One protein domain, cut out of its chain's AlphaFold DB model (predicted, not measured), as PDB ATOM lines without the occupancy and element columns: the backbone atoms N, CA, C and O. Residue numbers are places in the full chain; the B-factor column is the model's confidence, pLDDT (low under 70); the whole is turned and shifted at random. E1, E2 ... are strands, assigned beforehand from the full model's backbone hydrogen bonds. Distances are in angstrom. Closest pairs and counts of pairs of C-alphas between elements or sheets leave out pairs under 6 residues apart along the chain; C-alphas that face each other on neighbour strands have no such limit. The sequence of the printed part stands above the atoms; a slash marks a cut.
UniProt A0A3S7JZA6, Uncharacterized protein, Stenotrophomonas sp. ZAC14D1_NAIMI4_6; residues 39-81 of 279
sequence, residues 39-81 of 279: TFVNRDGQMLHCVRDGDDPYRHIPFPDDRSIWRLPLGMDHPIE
ATOM      1  N   THR A  39      82.122  17.203 333.566       83.75
ATOM      2  CA  THR A  39      81.212  17.960 334.417       83.75
ATOM      3  C   THR A  39      80.316  17.038 335.223       83.75
ATOM      4  O   THR A  39      79.508  16.339 334.620       83.75
ATOM      5  N   PHE A  40      80.423  17.065 336.554       83.62
ATOM      6  CA  PHE A  40      79.714  16.168 337.480       83.62
ATOM      7  C   PHE A  40      79.077  16.931 338.647       83.62
ATOM      8  O   PHE A  40      79.361  18.114 338.853       83.62
ATOM      9  N   VAL A  41      78.223  16.256 339.423       83.06
ATOM     10  CA  VAL A  41      77.670  16.818 340.667       83.06
ATOM     11  C   VAL A  41      78.320  16.140 341.866       83.06
ATOM     12  O   VAL A  41      78.299  14.916 342.001       83.06
ATOM     13  N   ASN A  42      78.933  16.936 342.741       84.06
ATOM     14  CA  ASN A  42      79.581  16.415 343.938       84.06
ATOM     15  C   ASN A  42      78.550  16.016 345.015       84.06
ATOM     16  O   ASN A  42      77.348  16.254 344.902       84.06
ATOM     17  N   ARG A  43      79.031  15.421 346.111       81.38
ATOM     18  CA  ARG A  43      78.173  14.983 347.228       81.38
ATOM     19  C   ARG A  43      77.452  16.125 347.945       81.38
ATOM     20  O   ARG A  43      76.438  15.870 348.587       81.38
ATOM     21  N   ASP A  44      77.962  17.346 347.824       82.25
ATOM     22  CA  ASP A  44      77.373  18.550 348.409       82.25
ATOM     23  C   ASP A  44      76.334  19.193 347.466       82.25
ATOM     24  O   ASP A  44      75.815  20.271 347.747       82.25
ATOM     25  N   GLY A  45      76.012  18.537 346.342       81.19
ATOM     26  CA  GLY A  45      75.025  19.005 345.370       81.19
ATOM     27  C   GLY A  45      75.528  20.139 344.476       81.19
ATOM     28  O   GLY A  45      74.725  20.797 343.823       81.19
ATOM     29  N   GLN A  46      76.835  20.388 344.441       85.19
ATOM     30  CA  GLN A  46      77.449  21.421 343.614       85.19
ATOM     31  C   GLN A  46      77.889  20.829 342.278       85.19
ATOM     32  O   GLN A  46      78.518  19.770 342.234       85.19
ATOM     33  N   MET A  47      77.590  21.536 341.192       84.94
ATOM     34  CA  MET A  47      78.053  21.163 339.863       84.94
ATOM     35  C   MET A  47      79.471  21.689 339.634       84.94
ATOM     36  O   MET A  47      79.760  22.869 339.859       84.94
ATOM     37  N   LEU A  48      80.364  20.797 339.218       86.00
ATOM     38  CA  LEU A  48      81.788  21.064 339.068       86.00
ATOM     39  C   LEU A  48      82.269  20.611 337.694       86.00
ATOM     40  O   LEU A  48      81.907  19.529 337.231       86.00
ATOM     41  N   HIS A  49      83.137  21.407 337.081       86.38
ATOM     42  CA  HIS A  49      83.882  21.036 335.887       86.38
ATOM     43  C   HIS A  49      85.344  20.774 336.245       86.38
ATOM     44  O   HIS A  49      86.036  21.677 336.719       86.38
ATOM     45  N   CYS A  50      85.829  19.556 336.018       84.12
ATOM     46  CA  CYS A  50      87.239  19.230 336.219       84.12
ATOM     47  C   CYS A  50      88.089  19.805 335.092       84.12
ATOM     48  O   CYS A  50      87.865  19.482 333.928       84.12
ATOM     49  N   VAL A  51      89.088  20.613 335.443       76.31
ATOM     50  CA  VAL A  51      90.033  21.188 334.481       76.31
ATOM     51  C   VAL A  51      91.361  20.449 334.560       76.31
ATOM     52  O   VAL A  51      91.799  20.028 335.626       76.31
ATOM     53  N   ARG A  52      91.988  20.243 333.400       62.44
ATOM     54  CA  ARG A  52      93.229  19.469 333.291       62.44
ATOM     55  C   ARG A  52      94.454  20.249 333.783       62.44
ATOM     56  O   ARG A  52      95.383  19.627 334.285       62.44
ATOM     57  N   ASP A  53      94.421  21.576 333.655       55.66
ATOM     58  CA  ASP A  53      95.583  22.450 333.816       55.66
ATOM     59  C   ASP A  53      95.267  23.626 334.760       55.66
ATOM     60  O   ASP A  53      94.363  24.424 334.487       55.66
ATOM     61  N   GLY A  54      96.017  23.735 335.861       55.47
ATOM     62  CA  GLY A  54      95.928  24.824 336.841       55.47
ATOM     63  C   GLY A  54      96.132  24.364 338.288       55.47
ATOM     64  O   GLY A  54      96.044  23.175 338.583       55.47
ATOM     65  N   ASP A  55      96.390  25.317 339.188       59.03
ATOM     66  CA  ASP A  55      96.466  25.061 340.638       59.03
ATOM     67  C   ASP A  55      95.103  24.638 341.224       59.03
ATOM     68  O   ASP A  55      95.048  23.936 342.237       59.03
ATOM     69  N   ASP A  56      94.009  25.005 340.544       67.38
ATOM     70  CA  ASP A  56      92.639  24.612 340.864       67.38
ATOM     71  C   ASP A  56      92.194  23.427 339.987       67.38
ATOM     72  O   ASP A  56      91.930  23.612 338.796       67.38
ATOM     73  N   PRO A  57      92.056  22.206 340.540       75.88
ATOM     74  CA  PRO A  57      91.734  21.012 339.752       75.88
ATOM     75  C   PRO A  57      90.288  20.985 339.225       75.88
ATOM     76  O   PRO A  57      89.930  20.131 338.415       75.88
ATOM     77  N   TYR A  58      89.434  21.905 339.677       81.94
ATOM     78  CA  TYR A  58      88.037  22.004 339.274       81.94
ATOM     79  C   TYR A  58      87.547  23.452 339.314       81.94
ATOM     80  O   TYR A  58      88.098  24.305 340.006       81.94
ATOM     81  N   ARG A  59      86.455  23.712 338.596       85.19
ATOM     82  CA  ARG A  59      85.709  24.970 338.621       85.19
ATOM     83  C   ARG A  59      84.276  24.701 339.047       85.19
ATOM     84  O   ARG A  59      83.643  23.787 338.526       85.19
ATOM     85  N   HIS A  60      83.759  25.510 339.966       85.75
ATOM     86  CA  HIS A  60      82.324  25.539 340.229       85.75
ATOM     87  C   HIS A  60      81.609  26.151 339.031       85.75
ATOM     88  O   HIS A  60      82.010  27.209 338.545       85.75
ATOM     89  N   ILE A  61      80.545  25.497 338.585       83.75
ATOM     90  CA  ILE A  61      79.683  26.006 337.526       83.75
ATOM     91  C   ILE A  61      78.230  25.985 338.011       83.75
ATOM     92  O   ILE A  61      77.867  25.139 338.835       83.75
ATOM     93  N   PRO A  62      77.389  26.930 337.570       78.81
ATOM     94  CA  PRO A  62      75.975  26.891 337.902       78.81
ATOM     95  C   PRO A  62      75.305  25.691 337.223       78.81
ATOM     96  O   PRO A  62      75.724  25.259 336.150       78.81
ATOM     97  N   PHE A  63      74.228  25.189 337.830       77.50
ATOM     98  CA  PHE A  63      73.296  24.337 337.093       77.50
ATOM     99  C   PHE A  63      72.733  25.112 335.896       77.50
ATOM    100  O   PHE A  63      72.547  26.331 335.997       77.50
ATOM    101  N   PRO A  64      72.442  24.423 334.786       69.44
ATOM    102  CA  PRO A  64      71.825  25.055 333.639       69.44
ATOM    103  C   PRO A  64      70.449  25.594 334.039       69.44
ATOM    104  O   PRO A  64      69.707  24.964 334.796       69.44
ATOM    105  N   ASP A  65      70.119  26.782 333.545       61.75
ATOM    106  CA  ASP A  65      68.765  27.300 333.663       61.75
ATOM    107  C   ASP A  65      67.884  26.719 332.548       61.75
ATOM    108  O   ASP A  65      68.366  26.259 331.509       61.75
ATOM    109  N   ASP A  66      66.567  26.762 332.735       58.34
ATOM    110  CA  ASP A  66      65.630  26.216 331.752       58.34
ATOM    111  C   ASP A  66      65.794  26.856 330.358       58.34
ATOM    112  O   ASP A  66      65.413  26.247 329.365       58.34
ATOM    113  N   ARG A  67      66.359  28.071 330.235       56.19
ATOM    114  CA  ARG A  67      66.581  28.737 328.940       56.19
ATOM    115  C   ARG A  67      67.833  28.220 328.237       56.19
ATOM    116  O   ARG A  67      67.831  28.137 327.006       56.19
ATOM    117  N   SER A  68      68.895  27.901 328.975       57.25
ATOM    118  CA  SER A  68      70.161  27.425 328.417       57.25
ATOM    119  C   SER A  68      70.011  26.029 327.817       57.25
ATOM    120  O   SER A  68      70.594  25.759 326.764       57.25
ATOM    121  N   ILE A  69      69.150  25.184 328.396       58.25
ATOM    122  CA  ILE A  69      68.918  23.804 327.935       58.25
ATOM    123  C   ILE A  69      68.309  23.725 326.532       58.25
ATOM    124  O   ILE A  69      68.495  22.743 325.819       58.25
ATOM    125  N   TRP A  70      67.660  24.792 326.072       52.97
ATOM    126  CA  TRP A  70      67.146  24.865 324.702       52.97
ATOM    127  C   TRP A  70      68.190  25.269 323.662       52.97
ATOM    128  O   TRP A  70      67.934  25.158 322.465       52.97
ATOM    129  N   ARG A  71      69.338  25.792 324.097       55.69
ATOM    130  CA  ARG A  71      70.395  26.306 323.213       55.69
ATOM    131  C   ARG A  71      71.597  25.379 323.146       55.69
ATOM    132  O   ARG A  71      72.315  25.393 322.153       55.69
ATOM    133  N   LEU A  72      71.819  24.618 324.212       59.75
ATOM    134  CA  LEU A  72      72.959  23.736 324.389       59.75
ATOM    135  C   LEU A  72      72.463  22.356 324.836       59.75
ATOM    136  O   LEU A  72      71.489  22.288 325.589       59.75
ATOM    137  N   PRO A  73      73.133  21.259 324.450       62.28
ATOM    138  CA  PRO A  73      72.848  19.936 324.997       62.28
ATOM    139  C   PRO A  73      72.883  19.960 326.532       62.28
ATOM    140  O   PRO A  73      73.898  20.299 327.134       62.28
ATOM    141  N   LEU A  74      71.752  19.648 327.175       64.44
ATOM    142  CA  LEU A  74      71.563  19.755 328.635       64.44
ATOM    143  C   LEU A  74      71.833  21.142 329.234       64.44
ATOM    144  O   LEU A  74      71.967  21.258 330.444       64.44
ATOM    145  N   GLY A  75      71.902  22.191 328.419       64.44
ATOM    146  CA  GLY A  75      72.183  23.552 328.877       64.44
ATOM    147  C   GLY A  75      73.635  23.791 329.257       64.44
ATOM    148  O   GLY A  75      73.928  24.817 329.867       64.44
ATOM    149  N   MET A  76      74.511  22.859 328.875       72.06
ATOM    150  CA  MET A  76      75.913  22.825 329.249       72.06
ATOM    151  C   MET A  76      76.795  23.076 328.030       72.06
ATOM    152  O   MET A  76      76.628  22.468 326.976       72.06
ATOM    153  N   ASP A  77      77.768  23.960 328.193       71.75
ATOM    154  CA  ASP A  77      78.867  24.204 327.255       71.75
ATOM    155  C   ASP A  77      80.050  23.244 327.475       71.75
ATOM    156  O   ASP A  77      80.959  23.155 326.646       71.75
ATOM    157  N   HIS A  78      80.024  22.491 328.576       75.81
ATOM    158  CA  HIS A  78      81.053  21.535 328.957       75.81
ATOM    159  C   HIS A  78      80.633  20.075 328.711       75.81
ATOM    160  O   HIS A  78      79.475  19.720 328.950       75.81
ATOM    161  N   PRO A  79      81.570  19.190 328.313       75.44
ATOM    162  CA  PRO A  79      81.277  17.777 328.094       75.44
ATOM    163  C   PRO A  79      80.739  17.070 329.343       75.44
ATOM    164  O   PRO A  79      81.246  17.248 330.456       75.44
ATOM    165  N   ILE A  80      79.751  16.204 329.130       75.62
ATOM    166  CA  ILE A  80      79.232  15.270 330.131       75.62
ATOM    167  C   ILE A  80      79.559  13.855 329.668       75.62
ATOM    168  O   ILE A  80      79.239  13.473 328.541       75.62
ATOM    169  N   GLU A  81      80.137  13.052 330.557       76.38
ATOM    170  CA  GLU A  81      80.311  11.629 330.291       76.38
ATOM    171  C   GLU A  81      78.953  10.920 330.322       76.38
ATOM    172  O   GLU A  81      78.250  10.976 331.339       76.38
TER     173      GLU A  81
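Overview. This is residues 39 to 81 of the 279 residues of an uncharacterized protein of Stenotrophomonas sp. ZAC14D1_NAIMI4_6 (UniProt A0A3S7JZA6). With little regular structure, this is a small sheet of three short strands at one end, from which a long loop, residues 61 to 81, runs out and folds back. E1, E2 and E3 form a meander, each strand the antiparallel neighbour of the one before, in the order E1 - E2 - E3. The printed part has 43 residues, 10 in named strands, with no named helix: all strand. It is only just loose, close to compact, with a radius of gyration of the C-alphas of 11.1 A and spans of 33 by 22 by 16 A.

Arrangement. E1, residues 39 to 41, and E2, residues 47 to 50, form a hairpin; N 40 and O 48 are 3.0 A apart, within hydrogen-bond range. E2 and E3, residues 58 to 60, form another, with N 49 and O 59 at 2.8 A. E1 and E3 are apart.

Along the chain. E1 begins at C-alpha 39 (81.212, 17.960, 334.417). E2 spans 10.1 A. E3 ends at C-alpha 60 (82.324, 25.539, 340.229).

Size, cuts and confidence. The C-alphas farthest apart, of Asp 55 and Trp 70, are 33.4 A apart. The printed part has no cut. Residues 52 to 56 and 64 to 75 have pLDDT under 70.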